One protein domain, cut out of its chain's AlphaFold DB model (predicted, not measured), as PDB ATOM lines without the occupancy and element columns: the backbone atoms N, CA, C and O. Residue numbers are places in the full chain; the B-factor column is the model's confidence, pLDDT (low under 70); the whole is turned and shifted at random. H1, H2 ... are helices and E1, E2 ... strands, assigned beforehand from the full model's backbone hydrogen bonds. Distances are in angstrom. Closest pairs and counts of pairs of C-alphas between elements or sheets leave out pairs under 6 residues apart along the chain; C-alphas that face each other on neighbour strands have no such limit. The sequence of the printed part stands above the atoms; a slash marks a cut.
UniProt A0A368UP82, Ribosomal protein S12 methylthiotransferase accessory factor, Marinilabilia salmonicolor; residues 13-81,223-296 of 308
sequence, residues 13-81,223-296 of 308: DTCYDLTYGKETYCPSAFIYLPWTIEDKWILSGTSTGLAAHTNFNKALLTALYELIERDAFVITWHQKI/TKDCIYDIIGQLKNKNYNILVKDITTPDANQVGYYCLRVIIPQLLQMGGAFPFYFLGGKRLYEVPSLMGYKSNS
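Overview. This is residues 13 to 81 and 223 to 296 of the 308 residues of the protein "Ribosomal protein S12 methylthiotransferase accessory factor" of Marinilabilia salmonicolor (UniProt A0A368UP82). A strongly twisted antiparallel sheet of five strands has one long helix, H1, laid over the E5 and E3 part of one face; H1 runs on past the sheet, and H4 crosses near its far end. H2 packs on residues 57 to 64 of H1, the hairpin of E1 and E2 makes the edge of the sheet away from H1, and small H3 only grazes the sheet. The printed part has 143 residues, with four named helices and five named strands in the order E1 E2 E3 H1 H2 E4 H3 E5 H4; the sheet's order is E2 E1 E4 E5 E3 and the class is mixed, helices and strands. The whole is compact, with a radius of gyration of the C-alphas of 15.9 A and spans of 51 by 41 by 24 A.

Arrangement. In the sheet, E5, residues 257 to 262, is an inner strand between E4, residues 242 to 245, and the edge strand E3, residues 50 to 53. N 244 and O 260 are 2.8 A apart, and N 257 and O 53 also 2.8 A, within hydrogen-bond range. E1, residues 13 to 17, is antiparallel to E4, with N 243 and O 16 at 2.8 A. E2, residues 22 to 27, forms a hairpin with E1, with N 15 and O 24 at 2.8 A. H1, residues 56 to 79, is on one face, making two layers, a helix on one face of a sheet, at a height over the sheet of 5.1 A. It lies over E3 and only just over E5, with 3 of its C-alphas, and is only just slantwise to the strands, at 31 degrees to E3 on the local plane. H2, residues 223 to 236, touches H1 at a steep tilt of 48 degrees, the same way; the closest C-alphas, of Leu 61 and Ile 227, are 6.0 A apart. H4, residues 282 to 289, touches H1 with H1's residues 74 to 79 alone, about perpendicular at 78 degrees; the closest C-alphas, of Ile 75 and Leu 283, are 5.4 A apart. H3, residues 249 to 253, only grazes the sheet with residues 251 to 252. Every O i to N i+4 pair is within hydrogen-bond range in H1, H2 and H3, and 2 of 4 in H4.

Along the chain. E1 begins at C-alpha 13, (-5.926, -39.460, -9.068). H1 is 34.8 A long, from C-alpha 56 at (3.701, -34.831, 8.146); H2 is 20.1 A, E2 16.5 A and E5 16.2 A. H4 ends at C-alpha 289, (10.532, -67.123, 3.472).

Size, cuts and confidence. The C-alphas farthest apart, of Gln 253 and Lys 293, are 50.8 A apart. Residues 82 to 222 are not printed, and C-alphas 81 and 223 are 30.3 A apart across the cut. The links E2 to E3 and E5 to H4 are long. No printed residue is under 70 in pLDDT.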
ATOM      1  N   ASP A  13      -6.568 -40.661  -9.572       97.38
ATOM      2  CA  ASP A  13      -5.926 -39.460  -9.068       97.38
ATOM      3  C   ASP A  13      -4.428 -39.719  -8.853       97.38
ATOM      4  O   ASP A  13      -3.967 -40.867  -8.819       97.38
ATOM      5  N   THR A  14      -3.651 -38.645  -8.779       97.88
ATOM      6  CA  THR A  14      -2.198 -38.701  -8.669       97.88
ATOM      7  C   THR A  14      -1.760 -38.975  -7.237       97.88
ATOM      8  O   THR A  14      -2.266 -38.375  -6.293       97.88
ATOM      9  N   CYS A  15      -0.764 -39.838  -7.074       98.19
ATOM     10  CA  CYS A  15      -0.038 -40.086  -5.835       98.19
ATOM     11  C   CYS A  15       1.460 -39.886  -6.083       98.19
ATOM     12  O   CYS A  15       1.953 -40.106  -7.192       98.19
ATOM     13  N   TYR A  16       2.208 -39.544  -5.039       98.38
ATOM     14  CA  TYR A  16       3.665 -39.527  -5.099       98.38
ATOM     15  C   TYR A  16       4.229 -40.880  -4.659       98.38
ATOM     16  O   TYR A  16       3.956 -41.335  -3.550       98.38
ATOM     17  N   ASP A  17       5.010 -41.530  -5.516       98.25
ATOM     18  CA  ASP A  17       5.704 -42.777  -5.201       98.25
ATOM     19  C   ASP A  17       7.053 -42.479  -4.537       98.25
ATOM     20  O   ASP A  17       8.022 -42.102  -5.204       98.25
ATOM     21  N   LEU A  18       7.132 -42.674  -3.218       97.19
ATOM     22  CA  LEU A  18       8.351 -42.441  -2.437       97.19
ATOM     23  C   LEU A  18       9.486 -43.416  -2.779       97.19
ATOM     24  O   LEU A  18      10.651 -43.101  -2.538       97.19
ATOM     25  N   THR A  19       9.187 -44.587  -3.347       96.19
ATOM     26  CA  THR A  19      10.207 -45.593  -3.679       96.19
ATOM     27  C   THR A  19      11.081 -45.123  -4.841       96.19
ATOM     28  O   THR A  19      12.315 -45.261  -4.806       96.19
ATOM     29  N   TYR A  20      10.437 -44.557  -5.866       95.12
ATOM     30  CA  TYR A  20      11.066 -44.154  -7.126       95.12
ATOM     31  C   TYR A  20      11.119 -42.637  -7.342       95.12
ATOM     32  O   TYR A  20      11.746 -42.192  -8.300       95.12
ATOM     33  N   GLY A  21      10.504 -41.846  -6.460       96.25
ATOM     34  CA  GLY A  21      10.560 -40.384  -6.488       96.25
ATOM     35  C   GLY A  21       9.801 -39.760  -7.659       96.25
ATOM     36  O   GLY A  21      10.278 -38.787  -8.241       96.25
ATOM     37  N   LYS A  22       8.648 -40.325  -8.037       97.31
ATOM     38  CA  LYS A  22       7.853 -39.864  -9.186       97.31
ATOM     39  C   LYS A  22       6.363 -39.821  -8.876       97.31
ATOM     40  O   LYS A  22       5.875 -40.577  -8.043       97.31
ATOM     41  N   GLU A  23       5.642 -38.972  -9.594       98.00
ATOM     42  CA  GLU A  23       4.181 -39.014  -9.608       98.00
ATOM     43  C   GLU A  23       3.689 -40.253 -10.374       98.00
ATOM     44  O   GLU A  23       4.293 -40.681 -11.362       98.00
ATOM     45  N   THR A  24       2.604 -40.853  -9.895       97.25
ATOM     46  CA  THR A  24       1.913 -41.983 -10.525       97.25
ATOM     47  C   THR A  24       0.414 -41.881 -10.272       97.25
ATOM     48  O   THR A  24      -0.021 -41.102  -9.433       97.25
ATOM     49  N   TYR A  25      -0.384 -42.691 -10.960       97.00
ATOM     50  CA  TYR A  25      -1.828 -42.749 -10.756       97.00
ATOM     51  C   TYR A  25      -2.221 -43.929  -9.866       97.00
ATOM     52  O   TYR A  25      -1.622 -45.005  -9.935       97.00
ATOM     53  N   CYS A  26      -3.244 -43.726  -9.043       95.88
ATOM     54  CA  CYS A  26      -3.912 -44.767  -8.270       95.88
ATOM     55  C   CYS A  26      -5.434 -44.577  -8.395       95.88
ATOM     56  O   CYS A  26      -5.879 -43.424  -8.455       95.88
ATOM     57  N   PRO A  27      -6.247 -45.652  -8.469       94.81
ATOM     58  CA  PRO A  27      -7.687 -45.471  -8.573       94.81
ATOM     59  C   PRO A  27      -8.212 -44.739  -7.335       94.81
ATOM     60  O   PRO A  27      -7.867 -45.089  -6.205       94.81
ATOM     61  N   SER A  28      -9.069 -43.741  -7.534       95.25
ATOM     62  CA  SER A  28      -9.574 -42.853  -6.480       95.25
ATOM     63  C   SER A  28     -10.289 -43.612  -5.359       95.25
ATOM     64  O   SER A  28     -10.224 -43.200  -4.203       95.25
ATOM     65  N   ALA A  29     -10.875 -44.772  -5.669       93.31
ATOM     66  CA  ALA A  29     -11.474 -45.674  -4.688       93.31
ATOM     67  C   ALA A  29     -10.471 -46.202  -3.639       93.31
ATOM     68  O   ALA A  29     -10.863 -46.505  -2.516       93.31
ATOM     69  N   PHE A  30      -9.174 -46.302  -3.966       94.19
ATOM     70  CA  PHE A  30      -8.131 -46.647  -2.993       94.19
ATOM     71  C   PHE A  30      -7.657 -45.440  -2.184       94.19
ATOM     72  O   PHE A  30      -6.976 -45.637  -1.178       94.19
ATOM     73  N   ILE A  31      -7.974 -44.214  -2.610       95.81
ATOM     74  CA  ILE A  31      -7.470 -42.982  -2.000       95.81
ATOM     75  C   ILE A  31      -8.481 -42.409  -1.002       95.81
ATOM     76  O   ILE A  31      -8.128 -42.099   0.137       95.81
ATOM     77  N   TYR A  32      -9.732 -42.273  -1.433       94.81
ATOM     78  CA  TYR A  32     -10.765 -41.512  -0.738       94.81
ATOM     79  C   TYR A  32     -11.794 -42.411  -0.052       94.81
ATOM     80  O   TYR A  32     -12.163 -43.465  -0.567       94.81
ATOM     81  N   LEU A  33     -12.287 -41.975   1.112       91.44
ATOM     82  CA  LEU A  33     -13.279 -42.706   1.899       91.44
ATOM     83  C   LEU A  33     -14.353 -41.745   2.461       91.44
ATOM     84  O   LEU A  33     -13.992 -40.827   3.196       91.44
ATOM     85  N   PRO A  34     -15.654 -41.965   2.183       90.12
ATOM     86  CA  PRO A  34     -16.182 -42.938   1.228       90.12
ATOM     87  C   PRO A  34     -15.959 -42.482  -0.227       90.12
ATOM     88  O   PRO A  34     -16.015 -41.293  -0.529       90.12
ATOM     89  N   TRP A  35     -15.754 -43.435  -1.138       90.94
ATOM     90  CA  TRP A  35     -15.766 -43.194  -2.582       90.94
ATOM     91  C   TRP A  35     -16.976 -43.897  -3.199       90.94
ATOM     92  O   TRP A  35     -16.979 -45.117  -3.343       90.94
ATOM     93  N   THR A  36     -18.027 -43.139  -3.510       87.44
ATOM     94  CA  THR A  36     -19.330 -43.678  -3.954       87.44
ATOM     95  C   THR A  36     -19.681 -43.331  -5.397       87.44
ATOM     96  O   THR A  36     -20.772 -43.656  -5.849       87.44
ATOM     97  N   ILE A  37     -18.775 -42.659  -6.110       89.25
ATOM     98  CA  ILE A  37     -18.994 -42.197  -7.490       89.25
ATOM     99  C   ILE A  37     -18.762 -43.335  -8.499       89.25
ATOM    100  O   ILE A  37     -19.197 -43.257  -9.639       89.25
ATOM    101  N   GLU A  38     -18.087 -44.406  -8.083       87.69
ATOM    102  CA  GLU A  38     -17.772 -45.537  -8.949       87.69
ATOM    103  C   GLU A  38     -19.006 -46.415  -9.213       87.69
ATOM    104  O   GLU A  38     -19.620 -46.915  -8.266       87.69
ATOM    105  N   ASP A  39     -19.320 -46.681 -10.483       84.94
ATOM    106  CA  ASP A  39     -20.401 -47.605 -10.865       84.94
ATOM    107  C   ASP A  39     -19.980 -49.076 -10.688       84.94
ATOM    108  O   ASP A  39     -20.796 -49.952 -10.386       84.94
ATOM    109  N   LYS A  40     -18.684 -49.367 -10.873       87.44
ATOM    110  CA  LYS A  40     -18.113 -50.720 -10.810       87.44
ATOM    111  C   LYS A  40     -17.143 -50.855  -9.644       87.44
ATOM    112  O   LYS A  40     -15.959 -50.545  -9.739       87.44
ATOM    113  N   TRP A  41     -17.629 -51.387  -8.526       88.12
ATOM    114  CA  TRP A  41     -16.807 -51.519  -7.323       88.12
ATOM    115  C   TRP A  41     -15.807 -52.671  -7.439       88.12
ATOM    116  O   TRP A  41     -16.200 -53.844  -7.487       88.12
ATOM    117  N   ILE A  42     -14.520 -52.326  -7.433       88.81
ATOM    118  CA  ILE A  42     -13.388 -53.269  -7.410       88.81
ATOM    119  C   ILE A  42     -12.838 -53.525  -6.002       88.81
ATOM    120  O   ILE A  42     -12.033 -54.432  -5.810       88.81
ATOM    121  N   LEU A  43     -13.248 -52.716  -5.023       87.88
ATOM    122  CA  LEU A  43     -12.777 -52.793  -3.645       87.88
ATOM    123  C   LEU A  43     -13.878 -52.376  -2.668       87.88
ATOM    124  O   LEU A  43     -14.734 -51.554  -2.994       87.88
ATOM    125  N   SER A  44     -13.808 -52.905  -1.448       85.00
ATOM    126  CA  SER A  44     -14.533 -52.369  -0.296       85.00
ATOM    127  C   SER A  44     -13.586 -51.461   0.481       85.00
ATOM    128  O   SER A  44     -12.602 -51.939   1.044       85.00
ATOM    129  N   GLY A  45     -13.851 -50.152   0.474       82.88
ATOM    130  CA  GLY A  45     -12.925 -49.158   1.016       82.88
ATOM    131  C   GLY A  45     -12.710 -49.351   2.513       82.88
ATOM    132  O   GLY A  45     -13.670 -49.504   3.264       82.88
ATOM    133  N   THR A  46     -11.452 -49.325   2.953       90.25
ATOM    134  CA  THR A  46     -11.090 -49.314   4.376       90.25
ATOM    135  C   THR A  46     -10.261 -48.081   4.697       90.25
ATOM    136  O   THR A  46      -9.627 -47.487   3.818       90.25
ATOM    137  N   SER A  47     -10.226 -47.709   5.975       93.75
ATOM    138  CA  SER A  47      -9.386 -46.613   6.458       93.75
ATOM    139  C   SER A  47      -7.893 -46.947   6.474       93.75
ATOM    140  O   SER A  47      -7.098 -46.049   6.703       93.75
ATOM    141  N   THR A  48      -7.500 -48.194   6.199       94.69
ATOM    142  CA  THR A  48      -6.107 -48.658   6.270       94.69
ATOM    143  C   THR A  48      -5.150 -47.755   5.501       94.69
ATOM    144  O   THR A  48      -5.329 -47.534   4.305       94.69
ATOM    145  N   GLY A  49      -4.123 -47.249   6.183       96.38
ATOM    146  CA  GLY A  49      -3.146 -46.342   5.584       96.38
ATOM    147  C   GLY A  49      -3.598 -44.880   5.566       96.38
ATOM    148  O   GLY A  49      -2.900 -44.045   4.995       96.38
ATOM    149  N   LEU A  50      -4.740 -44.541   6.179       97.50
ATOM    150  CA  LEU A  50      -5.076 -43.162   6.532       97.50
ATOM    151  C   LEU A  50      -4.429 -42.797   7.863       97.50
ATOM    152  O   LEU A  50      -4.563 -43.514   8.850       97.50
ATOM    153  N   ALA A  51      -3.796 -41.632   7.922       98.06
ATOM    154  CA  ALA A  51      -3.293 -41.096   9.175       98.06
ATOM    155  C   ALA A  51      -3.365 -39.574   9.194       98.06
ATOM    156  O   ALA A  51      -3.092 -38.915   8.191       98.06
ATOM    157  N   ALA A  52      -3.678 -39.026  10.368       97.81
ATOM    158  CA  ALA A  52      -3.681 -37.593  10.607       97.81
ATOM    159  C   ALA A  52      -2.725 -37.227  11.744       97.81
ATOM    160  O   ALA A  52      -2.687 -37.895  12.779       97.81
ATOM    161  N   HIS A  53      -1.952 -36.158  11.569       98.25
ATOM    162  CA  HIS A  53      -1.088 -35.617  12.617       98.25
ATOM    163  C   HIS A  53      -0.737 -34.156  12.323       98.25
ATOM    164  O   HIS A  53      -0.618 -33.761  11.170       98.25
ATOM    165  N   THR A  54      -0.408 -33.372  13.349       97.88
ATOM    166  CA  THR A  54       0.192 -32.027  13.211       97.88
ATOM    167  C   THR A  54       1.615 -32.008  12.625       97.88
ATOM    168  O   THR A  54       2.291 -30.984  12.586       97.88
ATOM    169  N   ASN A  55       2.128 -33.168  12.211       97.69
ATOM    170  CA  ASN A  55       3.459 -33.334  11.651       97.69
ATOM    171  C   ASN A  55       3.390 -34.382  10.545       97.69
ATOM    172  O   ASN A  55       3.070 -35.540  10.814       97.69
ATOM    173  N   PHE A  56       3.749 -33.979   9.330       97.56
ATOM    174  CA  PHE A  56       3.701 -34.831   8.146       97.56
ATOM    175  C   PHE A  56       4.422 -36.175   8.337       97.56
ATOM    176  O   PHE A  56       3.856 -37.225   8.051       97.56
ATOM    177  N   ASN A  57       5.642 -36.172   8.889       98.06
ATOM    178  CA  ASN A  57       6.421 -37.402   9.075       98.06
ATOM    179  C   ASN A  57       5.750 -38.348  10.078       98.06
ATOM    180  O   ASN A  57       5.763 -39.558   9.886       98.06
ATOM    181  N   LYS A  58       5.124 -37.820  11.135       97.94
ATOM    182  CA  LYS A  58       4.389 -38.659  12.092       97.94
ATOM    183  C   LYS A  58       3.112 -39.244  11.486       97.94
ATOM    184  O   LYS A  58       2.811 -40.402  11.766       97.94
ATOM    185  N   ALA A  59       2.400 -38.492  10.641       98.44
ATOM    186  CA  ALA A  59       1.272 -39.028   9.876       98.44
ATOM    187  C   ALA A  59       1.742 -40.151   8.933       98.44
ATOM    188  O   ALA A  59       1.220 -41.260   8.991       98.44
ATOM    189  N   LEU A  60       2.804 -39.906   8.158       98.69
ATOM    190  CA  LEU A  60       3.384 -40.891   7.242       98.69
ATOM    191  C   LEU A  60       3.824 -42.166   7.973       98.69
ATOM    192  O   LEU A  60       3.448 -43.264   7.570       98.69
ATOM    193  N   LEU A  61       4.571 -42.035   9.072       98.50
ATOM    194  CA  LEU A  61       5.032 -43.181   9.855       98.50
ATOM    195  C   LEU A  61       3.863 -43.980  10.450       98.50
ATOM    196  O   LEU A  61       3.902 -45.205  10.455       98.50
ATOM    197  N   THR A  62       2.810 -43.299  10.912       98.31
ATOM    198  CA  THR A  62       1.612 -43.960  11.454       98.31
ATOM    199  C   THR A  62       0.907 -44.793  10.385       98.31
ATOM    200  O   THR A  62       0.582 -45.950  10.640       98.31
ATOM    201  N   ALA A  63       0.732 -44.244   9.181       98.56
ATOM    202  CA  ALA A  63       0.129 -44.969   8.067       98.56
ATOM    203  C   ALA A  63       0.992 -46.161   7.610       98.56
ATOM    204  O   ALA A  63       0.461 -47.237   7.337       98.56
ATOM    205  N   LEU A  64       2.322 -46.001   7.571       98.69
ATOM    206  CA  LEU A  64       3.252 -47.095   7.263       98.69
ATOM    207  C   LEU A  64       3.167 -48.225   8.294       98.69
ATOM    208  O   LEU A  64       3.112 -49.392   7.910       98.69
ATOM    209  N   TYR A  65       3.126 -47.895   9.588       98.62
ATOM    210  CA  TYR A  65       2.949 -48.896  10.638       98.62
ATOM    211  C   TYR A  65       1.627 -49.640  10.500       98.62
ATOM    212  O   TYR A  65       1.638 -50.864  10.551       98.62
ATOM    213  N   GLU A  66       0.515 -48.943  10.262       98.25
ATOM    214  CA  GLU A  66      -0.779 -49.607  10.094       98.25
ATOM    215  C   GLU A  66      -0.782 -50.567   8.891       98.25
ATOM    216  O   GLU A  66      -1.282 -51.685   8.990       98.25
ATOM    217  N   LEU A  67      -0.189 -50.174   7.760       98.62
ATOM    218  CA  LEU A  67      -0.103 -51.035   6.576       98.62
ATOM    219  C   LEU A  67       0.692 -52.323   6.846       98.62
ATOM    220  O   LEU A  67       0.258 -53.405   6.454       98.62
ATOM    221  N   ILE A  68       1.831 -52.215   7.535       98.69
ATOM    222  CA  ILE A  68       2.668 -53.370   7.906       98.69
ATOM    223  C   ILE A  68       1.943 -54.264   8.918       98.69
ATOM    224  O   ILE A  68       1.989 -55.488   8.812       98.69
ATOM    225  N   GLU A  69       1.239 -53.656   9.867       98.50
ATOM    226  CA  GLU A  69       0.465 -54.353  10.889       98.50
ATOM    227  C   GLU A  69      -0.644 -55.210  10.269       98.50
ATOM    228  O   GLU A  69      -0.793 -56.386  10.608       98.50
ATOM    229  N   ARG A  70      -1.401 -54.641   9.319       97.88
ATOM    230  CA  ARG A  70      -2.480 -55.344   8.609       97.88
ATOM    231  C   ARG A  70      -1.932 -56.457   7.717       97.88
ATOM    232  O   ARG A  70      -2.496 -57.549   7.739       97.88
ATOM    233  N   ASP A  71      -0.821 -56.226   7.011       98.50
ATOM    234  CA  ASP A  71      -0.131 -57.262   6.225       98.50
ATOM    235  C   ASP A  71       0.243 -58.459   7.107       98.50
ATOM    236  O   ASP A  71      -0.142 -59.598   6.828       98.50
ATOM    237  N   ALA A  72       0.923 -58.193   8.224       98.56
ATOM    238  CA  ALA A  72       1.361 -59.217   9.161       98.56
ATOM    239  C   ALA A  72       0.181 -59.974   9.790       98.56
ATOM    240  O   ALA A  72       0.212 -61.205   9.894       98.56
ATOM    241  N   PHE A  73      -0.885 -59.271  10.169       98.31
ATOM    242  CA  PHE A  73      -2.072 -59.905  10.728       98.31
ATOM    243  C   PHE A  73      -2.767 -60.830   9.723       98.31
ATOM    244  O   PHE A  73      -3.067 -61.978  10.054       98.31
ATOM    245  N   VAL A  74      -2.982 -60.367   8.486       98.06
ATOM    246  CA  VAL A  74      -3.636 -61.157   7.430       98.06
ATOM    247  C   VAL A  74      -2.835 -62.427   7.132       98.06
ATOM    248  O   VAL A  74      -3.424 -63.507   7.054       98.06
ATOM    249  N   ILE A  75      -1.501 -62.329   7.041       98.62
ATOM    250  CA  ILE A  75      -0.620 -63.499   6.888       98.62
ATOM    251  C   ILE A  75      -0.801 -64.452   8.074       98.62
ATOM    252  O   ILE A  75      -1.090 -65.632   7.871       98.62
ATOM    253  N   THR A  76      -0.688 -63.943   9.304       98.50
ATOM    254  CA  THR A  76      -0.792 -64.744  10.535       98.50
ATOM    255  C   THR A  76      -2.114 -65.507  10.600       98.50
ATOM    256  O   THR A  76      -2.127 -66.722  10.813       98.50
ATOM    257  N   TRP A  77      -3.228 -64.801  10.389       98.19
ATOM    258  CA  TRP A  77      -4.575 -65.342  10.527       98.19
ATOM    259  C   TRP A  77      -4.886 -66.402   9.473       98.19
ATOM    260  O   TRP A  77      -5.325 -67.506   9.813       98.19
ATOM    261  N   HIS A  78      -4.661 -66.085   8.195       98.19
ATOM    262  CA  HIS A  78      -5.056 -66.970   7.099       98.19
ATOM    263  C   HIS A  78      -4.132 -68.171   6.945       98.19
ATOM    264  O   HIS A  78      -4.604 -69.241   6.564       98.19
ATOM    265  N   GLN A  79      -2.853 -68.041   7.299       98.25
ATOM    266  CA  GLN A  79      -1.916 -69.165   7.284       98.25
ATOM    267  C   GLN A  79      -1.886 -69.956   8.597       98.25
ATOM    268  O   GLN A  79      -1.182 -70.962   8.671       98.25
ATOM    269  N   LYS A  80      -2.657 -69.534   9.612       97.56
ATOM    270  CA  LYS A  80      -2.651 -70.103  10.972       97.56
ATOM    271  C   LYS A  80      -1.238 -70.225  11.546       97.56
ATOM    272  O   LYS A  80      -0.840 -71.259  12.076       97.56
ATOM    273  N   ILE A  81      -0.445 -69.169  11.395       98.44
ATOM    274  CA  ILE A  81       0.931 -69.174  11.890       98.44
ATOM    275  C   ILE A  81       0.911 -68.935  13.399       98.44
ATOM    276  O   ILE A  81       0.551 -67.858  13.872       98.44
ATOM    277  N   THR A 223      11.712 -40.284  14.282       94.56
ATOM    278  CA  THR A 223      10.638 -40.535  13.306       94.56
ATOM    279  C   THR A 223      11.154 -40.641  11.868       94.56
ATOM    280  O   THR A 223      10.688 -41.496  11.124       94.56
ATOM    281  N   LYS A 224      12.110 -39.795  11.462       96.12
ATOM    282  CA  LYS A 224      12.676 -39.837  10.106       96.12
ATOM    283  C   LYS A 224      13.495 -41.100   9.865       96.12
ATOM    284  O   LYS A 224      13.359 -41.686   8.799       96.12
ATOM    285  N   ASP A 225      14.280 -41.532  10.846       95.44
ATOM    286  CA  ASP A 225      15.096 -42.743  10.731       95.44
ATOM    287  C   ASP A 225      14.199 -43.979  10.602       95.44
ATOM    288  O   ASP A 225      14.411 -44.789   9.708       95.44
ATOM    289  N   CYS A 226      13.109 -44.059  11.378       96.44
ATOM    290  CA  CYS A 226      12.102 -45.113  11.208       96.44
ATOM    291  C   CYS A 226      11.504 -45.126   9.794       96.44
ATOM    292  O   CYS A 226      11.345 -46.188   9.198       96.44
ATOM    293  N   ILE A 227      11.166 -43.951   9.248       97.75
ATOM    294  CA  ILE A 227      10.630 -43.842   7.884       97.75
ATOM    295  C   ILE A 227      11.669 -44.318   6.866       97.75
ATOM    296  O   ILE A 227      11.325 -45.094   5.979       97.75
ATOM    297  N   TYR A 228      12.927 -43.890   6.988       96.62
ATOM    298  CA  TYR A 228      13.990 -44.304   6.075       96.62
ATOM    299  C   TYR A 228      14.277 -45.802   6.151       96.62
ATOM    300  O   TYR A 228      14.425 -46.427   5.101       96.62
ATOM    301  N   ASP A 229      14.276 -46.388   7.348       96.19
ATOM    302  CA  ASP A 229      14.412 -47.830   7.543       96.19
ATOM    303  C   ASP A 229      13.285 -48.576   6.813       96.19
ATOM    304  O   ASP A 229      13.553 -49.465   6.002       96.19
ATOM    305  N   ILE A 230      12.026 -48.179   7.030       97.81
ATOM    306  CA  ILE A 230      10.856 -48.802   6.393       97.81
ATOM    307  C   ILE A 230      10.910 -48.658   4.869       97.81
ATOM    308  O   ILE A 230      10.762 -49.649   4.151       97.81
ATOM    309  N   ILE A 231      11.157 -47.444   4.364       97.50
ATOM    310  CA  ILE A 231      11.288 -47.187   2.924       97.50
ATOM    311  C   ILE A 231      12.416 -48.042   2.344       97.50
ATOM    312  O   ILE A 231      12.237 -48.637   1.286       97.50
ATOM    313  N   GLY A 232      13.551 -48.158   3.038       97.31
ATOM    314  CA  GLY A 232      14.672 -49.001   2.631       97.31
ATOM    315  C   GLY A 232      14.287 -50.477   2.515       97.31
ATOM    316  O   GLY A 232      14.558 -51.100   1.487       97.31
ATOM    317  N   GLN A 233      13.604 -51.036   3.520       97.31
ATOM    318  CA  GLN A 233      13.151 -52.436   3.501       97.31
ATOM    319  C   GLN A 233      12.159 -52.706   2.363       97.31
ATOM    320  O   GLN A 233      12.291 -53.702   1.648       97.31
ATOM    321  N   LEU A 234      11.187 -51.814   2.161       97.94
ATOM    322  CA  LEU A 234      10.179 -51.934   1.105       97.94
ATOM    323  C   LEU A 234      10.790 -51.740  -0.291       97.94
ATOM    324  O   LEU A 234      10.503 -52.506  -1.213       97.94
ATOM    325  N   LYS A 235      11.707 -50.781  -0.445       97.19
ATOM    326  CA  LYS A 235      12.435 -50.538  -1.697       97.19
ATOM    327  C   LYS A 235      13.319 -51.717  -2.087       97.19
ATOM    328  O   LYS A 235      13.322 -52.094  -3.253       97.19
ATOM    329  N   ASN A 236      13.997 -52.353  -1.131       96.81
ATOM    330  CA  ASN A 236      14.787 -53.567  -1.379       96.81
ATOM    331  C   ASN A 236      13.938 -54.741  -1.900       96.81
ATOM    332  O   ASN A 236      14.471 -55.672  -2.500       96.81
ATOM    333  N   LYS A 237      12.617 -54.694  -1.692       96.19
ATOM    334  CA  LYS A 237      11.638 -55.655  -2.221       96.19
ATOM    335  C   LYS A 237      10.946 -55.173  -3.501       96.19
ATOM    336  O   LYS A 237      10.084 -55.880  -4.014       96.19
ATOM    337  N   ASN A 238      11.323 -54.006  -4.028       96.94
ATOM    338  CA  ASN A 238      10.681 -53.322  -5.156       96.94
ATOM    339  C   ASN A 238       9.197 -52.994  -4.913       96.94
ATOM    340  O   ASN A 238       8.377 -53.114  -5.822       96.94
ATOM    341  N   TYR A 239       8.828 -52.623  -3.683       98.00
ATOM    342  CA  TYR A 239       7.451 -52.233  -3.362       98.00
ATOM    343  C   TYR A 239       7.256 -50.733  -3.562       98.00
ATOM    344  O   TYR A 239       8.126 -49.934  -3.212       98.00
ATOM    345  N   ASN A 240       6.109 -50.349  -4.116       98.12
ATOM    346  CA  ASN A 240       5.751 -48.948  -4.325       98.12
ATOM    347  C   ASN A 240       5.147 -48.383  -3.042       98.12
ATOM    348  O   ASN A 240       4.290 -49.023  -2.438       98.12
ATOM    349  N   ILE A 241       5.555 -47.179  -2.651       98.50
ATOM    350  CA  ILE A 241       4.994 -46.492  -1.484       98.50
ATOM    351  C   ILE A 241       4.305 -45.239  -1.994       98.50
ATOM    352  O   ILE A 241       4.932 -44.195  -2.167       98.50
ATOM    353  N   LEU A 242       3.014 -45.371  -2.283       98.69
ATOM    354  CA  LEU A 242       2.215 -44.297  -2.847       98.69
ATOM    355  C   LEU A 242       1.657 -43.445  -1.717       98.69
ATOM    356  O   LEU A 242       1.014 -43.969  -0.811       98.69
ATOM    357  N   VAL A 243       1.883 -42.138  -1.779       98.62
ATOM    358  CA  VAL A 243       1.394 -41.179  -0.788       98.62
ATOM    359  C   VAL A 243       0.536 -40.129  -1.475       98.62
ATOM    360  O   VAL A 243       0.963 -39.502  -2.446       98.62
ATOM    361  N   LYS A 244      -0.664 -39.915  -0.939       98.50
ATOM    362  CA  LYS A 244      -1.528 -38.783  -1.262       98.50
ATOM    363  C   LYS A 244      -1.700 -37.924  -0.019       98.50
ATOM    364  O   LYS A 244      -2.098 -38.424   1.033       98.50
ATOM    365  N   ASP A 245      -1.433 -36.633  -0.159       98.06
ATOM    366  CA  ASP A 245      -1.903 -35.644   0.800       98.06
ATOM    367  C   ASP A 245      -3.377 -35.342   0.496       98.06
ATOM    368  O   ASP A 245      -3.709 -34.826  -0.572       98.06
ATOM    369  N   ILE A 246      -4.258 -35.739   1.412       97.75
ATOM    370  CA  ILE A 246      -5.706 -35.510   1.334       97.75
ATOM    371  C   ILE A 246      -6.154 -34.459   2.358       97.75
ATOM    372  O   ILE A 246      -7.327 -34.410   2.728       97.75
ATOM    373  N   THR A 247      -5.223 -33.641   2.858       97.94
ATOM    374  CA  THR A 247      -5.509 -32.586   3.830       97.94
ATOM    375  C   THR A 247      -6.492 -31.586   3.239       97.94
ATOM    376  O   THR A 247      -6.213 -30.906   2.250       97.94
ATOM    377  N   THR A 248      -7.653 -31.472   3.872       97.06
ATOM    378  CA  THR A 248      -8.658 -30.481   3.506       97.06
ATOM    379  C   THR A 248      -8.238 -29.085   3.991       97.06
ATOM    380  O   THR A 248      -7.478 -28.968   4.960       97.06
ATOM    381  N   PRO A 249      -8.705 -27.995   3.350       97.88
ATOM    382  CA  PRO A 249      -8.324 -26.639   3.742       97.88
ATOM    383  C   PRO A 249      -8.576 -26.312   5.223       97.88
ATOM    384  O   PRO A 249      -7.758 -25.640   5.844       97.88
ATOM    385  N   ASP A 250      -9.666 -26.810   5.804       97.56
ATOM    386  CA  ASP A 250     -10.013 -26.652   7.220       97.56
ATOM    387  C   ASP A 250      -9.068 -27.429   8.153       97.56
ATOM    388  O   ASP A 250      -8.622 -26.880   9.160       97.56
ATOM    389  N   ALA A 251      -8.677 -28.659   7.798       97.19
ATOM    390  CA  ALA A 251      -7.684 -29.425   8.556       97.19
ATOM    391  C   ALA A 251      -6.300 -28.749   8.527       97.19
ATOM    392  O   ALA A 251      -5.619 -28.663   9.553       97.19
ATOM    393  N   ASN A 252      -5.909 -28.201   7.372       96.69
ATOM    394  CA  ASN A 252      -4.662 -27.449   7.230       96.69
ATOM    395  C   ASN A 252      -4.679 -26.166   8.084       96.69
ATOM    396  O   ASN A 252      -3.702 -25.866   8.768       96.69
ATOM    397  N   GLN A 253      -5.807 -25.445   8.137       97.69
ATOM    398  CA  GLN A 253      -5.953 -24.238   8.968       97.69
ATOM    399  C   GLN A 253      -5.705 -24.492  10.461       97.69
ATOM    400  O   GLN A 253      -5.191 -23.612  11.149       97.69
ATOM    401  N   VAL A 254      -6.023 -25.691  10.961       97.12
ATOM    402  CA  VAL A 254      -5.733 -26.099  12.348       97.12
ATOM    403  C   VAL A 254      -4.388 -26.827  12.500       97.12
ATOM    404  O   VAL A 254      -4.080 -27.355  13.567       97.12
ATOM    405  N   GLY A 255      -3.561 -26.833  11.450       96.94
ATOM    406  CA  GLY A 255      -2.186 -27.332  11.461       96.94
ATOM    407  C   GLY A 255      -2.046 -28.849  11.335       96.94
ATOM    408  O   GLY A 255      -1.008 -29.383  11.725       96.94
ATOM    409  N   TYR A 256      -3.065 -29.550  10.835       98.06
ATOM    410  CA  TYR A 256      -3.018 -30.994  10.605       98.06
ATOM    411  C   TYR A 256      -2.627 -31.339   9.169       98.06
ATOM    412  O   TYR A 256      -2.947 -30.621   8.229       98.06
ATOM    413  N   TYR A 257      -1.980 -32.494   9.028       98.25
ATOM    414  CA  TYR A 257      -1.789 -33.210   7.775       98.25
ATOM    415  C   TYR A 257      -2.610 -34.491   7.827       98.25
ATOM    416  O   TYR A 257      -2.516 -35.218   8.820       98.25
ATOM    417  N   CYS A 258      -3.358 -34.781   6.768       98.19
ATOM    418  CA  CYS A 258      -4.110 -36.013   6.569       98.19
ATOM    419  C   CYS A 258      -3.563 -36.718   5.330       98.19
ATOM    420  O   CYS A 258      -3.696 -36.222   4.212       98.19
ATOM    421  N   LEU A 259      -2.934 -37.871   5.526       98.50
ATOM    422  CA  LEU A 259      -2.295 -38.625   4.455       98.50
ATOM    423  C   LEU A 259      -3.037 -39.927   4.206       98.50
ATOM    424  O   LEU A 259      -3.503 -40.570   5.147       98.50
ATOM    425  N   ARG A 260      -3.060 -40.344   2.944       98.44
ATOM    426  CA  ARG A 260      -3.354 -41.711   2.530       98.44
ATOM    427  C   ARG A 260      -2.084 -42.332   1.965       98.44
ATOM    428  O   ARG A 260      -1.513 -41.812   1.009       98.44
ATOM    429  N   VAL A 261      -1.657 -43.444   2.547       98.62
ATOM    430  CA  VAL A 261      -0.525 -44.248   2.081       98.62
ATOM    431  C   VAL A 261      -1.049 -45.576   1.555       98.62
ATOM    432  O   VAL A 261      -1.922 -46.191   2.163       98.62
ATOM    433  N   ILE A 262      -0.528 -46.013   0.414       98.31
ATOM    434  CA  ILE A 262      -0.914 -47.255  -0.249       98.31
ATOM    435  C   ILE A 262       0.366 -47.980  -0.657       98.31
ATOM    436  O   ILE A 262       1.221 -47.410  -1.336       98.31
ATOM    437  N   ILE A 263       0.489 -49.247  -0.260       98.06
ATOM    438  CA  ILE A 263       1.553 -50.144  -0.720       98.06
ATOM    439  C   ILE A 263       0.865 -51.317  -1.423       98.06
ATOM    440  O   ILE A 263       0.450 -52.254  -0.742       98.06
ATOM    441  N   PRO A 264       0.698 -51.278  -2.761       95.81
ATOM    442  CA  PRO A 264      -0.115 -52.251  -3.503       95.81
ATOM    443  C   PRO A 264       0.305 -53.711  -3.310       95.81
ATOM    444  O   PRO A 264      -0.483 -54.625  -3.529       95.81
ATOM    445  N   GLN A 265       1.567 -53.934  -2.942       97.12
ATOM    446  CA  GLN A 265       2.119 -55.260  -2.723       97.12
ATOM    447  C   GLN A 265       1.774 -55.848  -1.346       97.12
ATOM    448  O   GLN A 265       1.876 -57.066  -1.209       97.12
ATOM    449  N   LEU A 266       1.394 -55.035  -0.351       97.88
ATOM    450  CA  LEU A 266       0.987 -55.510   0.977       97.88
ATOM    451  C   LEU A 266      -0.464 -55.994   0.981       97.88
ATOM    452  O   LEU A 266      -1.295 -55.532   0.200       97.88
ATOM    453  N   LEU A 267      -0.769 -56.928   1.879       96.56
ATOM    454  CA  LEU A 267      -2.123 -57.447   2.024       96.56
ATOM    455  C   LEU A 267      -3.017 -56.460   2.776       96.56
ATOM    456  O   LEU A 267      -2.672 -55.960   3.846       96.56
ATOM    457  N   GLN A 268      -4.212 -56.234   2.236       91.81
ATOM    458  CA  GLN A 268      -5.255 -55.460   2.894       91.81
ATOM    459  C   GLN A 268      -6.154 -56.378   3.728       91.81
ATOM    460  O   GLN A 268      -6.528 -57.470   3.298       91.81
ATOM    461  N   MET A 269      -6.549 -55.906   4.908       92.00
ATOM    462  CA  MET A 269      -7.568 -56.561   5.724       92.00
ATOM    463  C   MET A 269      -8.957 -56.105   5.268       92.00
ATOM    464  O   MET A 269      -9.243 -54.908   5.258       92.00
ATOM    465  N   GLY A 270      -9.813 -57.047   4.871       90.25
ATOM    466  CA  GLY A 270     -11.197 -56.761   4.488       90.25
ATOM    467  C   GLY A 270     -12.128 -56.813   5.699       90.25
ATOM    468  O   GLY A 270     -11.988 -57.697   6.525       90.25
ATOM    469  N   GLY A 271     -13.092 -55.898   5.801       87.75
ATOM    470  CA  GLY A 271     -14.058 -55.901   6.913       87.75
ATOM    471  C   GLY A 271     -15.259 -56.823   6.715       87.75
ATOM    472  O   GLY A 271     -15.967 -57.117   7.667       87.75
ATOM    473  N   ALA A 272     -15.503 -57.257   5.482       92.44
ATOM    474  CA  ALA A 272     -16.568 -58.184   5.137       92.44
ATOM    475  C   ALA A 272     -15.945 -59.522   4.747       92.44
ATOM    476  O   ALA A 272     -15.115 -59.578   3.836       92.44
ATOM    477  N   PHE A 273     -16.383 -60.596   5.396       94.50
ATOM    478  CA  PHE A 273     -15.908 -61.954   5.159       94.50
ATOM    479  C   PHE A 273     -15.911 -62.395   3.680       94.50
ATOM    480  O   PHE A 273     -14.881 -62.895   3.224       94.50
ATOM    481  N   PRO A 274     -16.981 -62.178   2.876       92.75
ATOM    482  CA  PRO A 274     -16.985 -62.600   1.468       92.75
ATOM    483  C   PRO A 274     -16.001 -61.808   0.586       92.75
ATOM    484  O   PRO A 274     -15.821 -62.125  -0.588       92.75
ATOM    485  N   PHE A 275     -15.381 -60.761   1.131       90.00
ATOM    486  CA  PHE A 275     -14.555 -59.796   0.416       90.00
ATOM    487  C   PHE A 275     -13.106 -59.758   0.919       90.00
ATOM    488  O   PHE A 275     -12.408 -58.760   0.746       90.00
ATOM    489  N   TYR A 276     -12.631 -60.846   1.524       93.38
ATOM    490  CA  TYR A 276     -11.225 -60.994   1.890       93.38
ATOM    491  C   TYR A 276     -10.303 -61.076   0.665       93.38
ATOM    492  O   TYR A 276     -10.523 -61.846  -0.271       93.38
ATOM    493  N   PHE A 277      -9.210 -60.313   0.700       91.50
ATOM    494  CA  PHE A 277      -8.228 -60.213  -0.383       91.50
ATOM    495  C   PHE A 277      -7.188 -61.347  -0.326       91.50
ATOM    496  O   PHE A 277      -6.011 -61.136  -0.043       91.50
ATOM    497  N   LEU A 278      -7.618 -62.579  -0.611       94.38
ATOM    498  CA  LEU A 278      -6.793 -63.792  -0.458       94.38
ATOM    499  C   LEU A 278      -5.903 -64.130  -1.672       94.38
ATOM    500  O   LEU A 278      -5.229 -65.159  -1.685       94.38
ATOM    501  N   GLY A 279      -5.902 -63.290  -2.709       93.44
ATOM    502  CA  GLY A 279      -5.125 -63.508  -3.939       93.44
ATOM    503  C   GLY A 279      -3.700 -62.937  -3.919       93.44
ATOM    504  O   GLY A 279      -2.955 -63.122  -4.879       93.44
ATOM    505  N   GLY A 280      -3.311 -62.213  -2.864       95.06
ATOM    506  CA  GLY A 280      -2.015 -61.535  -2.806       95.06
ATOM    507  C   GLY A 280      -0.839 -62.506  -2.665       95.06
ATOM    508  O   GLY A 280      -0.846 -63.378  -1.802       95.06
ATOM    509  N   LYS A 281       0.217 -62.322  -3.470       96.31
ATOM    510  CA  LYS A 281       1.405 -63.206  -3.489       96.31
ATOM    511  C   LYS A 281       2.057 -63.376  -2.116       96.31
ATOM    512  O   LYS A 281       2.399 -64.491  -1.725       96.31
ATOM    513  N   ARG A 282       2.165 -62.279  -1.355       96.88
ATOM    514  CA  ARG A 282       2.772 -62.271  -0.013       96.88
ATOM    515  C   ARG A 282       2.098 -63.236   0.955       96.88
ATOM    516  O   ARG A 282       2.796 -63.813   1.783       96.88
ATOM    517  N   LEU A 283       0.791 -63.472   0.809       98.25
ATOM    518  CA  LEU A 283       0.060 -64.422   1.648       98.25
ATOM    519  C   LEU A 283       0.661 -65.831   1.576       98.25
ATOM    520  O   LEU A 283       0.608 -66.567   2.557       98.25
ATOM    521  N   TYR A 284       1.259 -66.193   0.439       98.19
ATOM    522  CA  TYR A 284       1.803 -67.524   0.177       98.19
ATOM    523  C   TYR A 284       3.334 -67.563   0.217       98.19
ATOM    524  O   TYR A 284       3.909 -68.563   0.642       98.19
ATOM    525  N   GLU A 285       4.014 -66.491  -0.189       97.69
ATOM    526  CA  GLU A 285       5.483 -66.452  -0.250       97.69
ATOM    527  C   GLU A 285       6.124 -66.170   1.117       97.69
ATOM    528  O   GLU A 285       7.103 -66.818   1.494       97.69
ATOM    529  N   VAL A 286       5.564 -65.233   1.892       98.12
ATOM    530  CA  VAL A 286       6.149 -64.790   3.170       98.12
ATOM    531  C   VAL A 286       6.232 -65.912   4.210       98.12
ATOM    532  O   VAL A 286       7.298 -66.040   4.814       98.12
ATOM    533  N   PRO A 287       5.206 -66.767   4.411       98.44
ATOM    534  CA  PRO A 287       5.316 -67.883   5.350       98.44
ATOM    535  C   PRO A 287       6.549 -68.749   5.080       98.44
ATOM    536  O   PRO A 287       7.336 -68.987   5.993       98.44
ATOM    537  N   SER A 288       6.774 -69.139   3.819       97.38
ATOM    538  CA  SER A 288       7.925 -69.959   3.426       97.38
ATOM    539  C   SER A 288       9.256 -69.233   3.605       97.38
ATOM    540  O   SER A 288      10.202 -69.832   4.114       97.38
ATOM    541  N   LEU A 289       9.335 -67.946   3.246       97.12
ATOM    542  CA  LEU A 289      10.532 -67.123   3.472       97.12
ATOM    543  C   LEU A 289      10.906 -67.031   4.956       97.12
ATOM    544  O   LEU A 289      12.083 -66.933   5.296       97.12
ATOM    545  N   MET A 290       9.904 -67.079   5.830       97.56
ATOM    546  CA  MET A 290      10.059 -67.005   7.280       97.56
ATOM    547  C   MET A 290      10.198 -68.387   7.943       97.56
ATOM    548  O   MET A 290      10.249 -68.473   9.167       97.56
ATOM    549  N   GLY A 291      10.279 -69.469   7.157       97.62
ATOM    550  CA  GLY A 291      10.454 -70.837   7.655       97.62
ATOM    551  C   GLY A 291       9.175 -71.508   8.166       97.62
ATOM    552  O   GLY A 291       9.244 -72.590   8.749       97.62
ATOM    553  N   TYR A 292       8.007 -70.904   7.944       98.00
ATOM    554  CA  TYR A 292       6.710 -71.492   8.264       98.00
ATOM    555  C   TYR A 292       6.164 -72.319   7.097       98.00
ATOM    556  O   TYR A 292       6.519 -72.140   5.928       98.00
ATOM    557  N   LYS A 293       5.227 -73.215   7.416       96.69
ATOM    558  CA  LYS A 293       4.420 -73.889   6.400       96.69
ATOM    559  C   LYS A 293       3.583 -72.845   5.652       96.69
ATOM    560  O   LYS A 293       2.884 -72.056   6.278       96.69
ATOM    561  N   SER A 294       3.627 -72.885   4.324       97.69
ATOM    562  CA  SER A 294       2.722 -72.117   3.466       97.69
ATOM    563  C   SER A 294       1.603 -73.029   2.975       97.69
ATOM    564  O   SER A 294       1.861 -74.044   2.325       97.69
ATOM    565  N   ASN A 295       0.365 -72.720   3.351       97.44
ATOM    566  CA  ASN A 295      -0.813 -73.461   2.917       97.44
ATOM    567  C   ASN A 295      -1.307 -72.923   1.566       97.44
ATOM    568  O   ASN A 295      -1.183 -71.733   1.274       97.44
ATOM    569  N   SER A 296      -1.892 -73.805   0.752       97.25
ATOM    570  CA  SER A 296      -2.599 -73.414  -0.472       97.25
ATOM    571  C   SER A 296      -3.914 -72.698  -0.148       97.25
ATOM    572  O   SER A 296      -4.419 -72.807   0.969       97.25
TER     573      SER A 296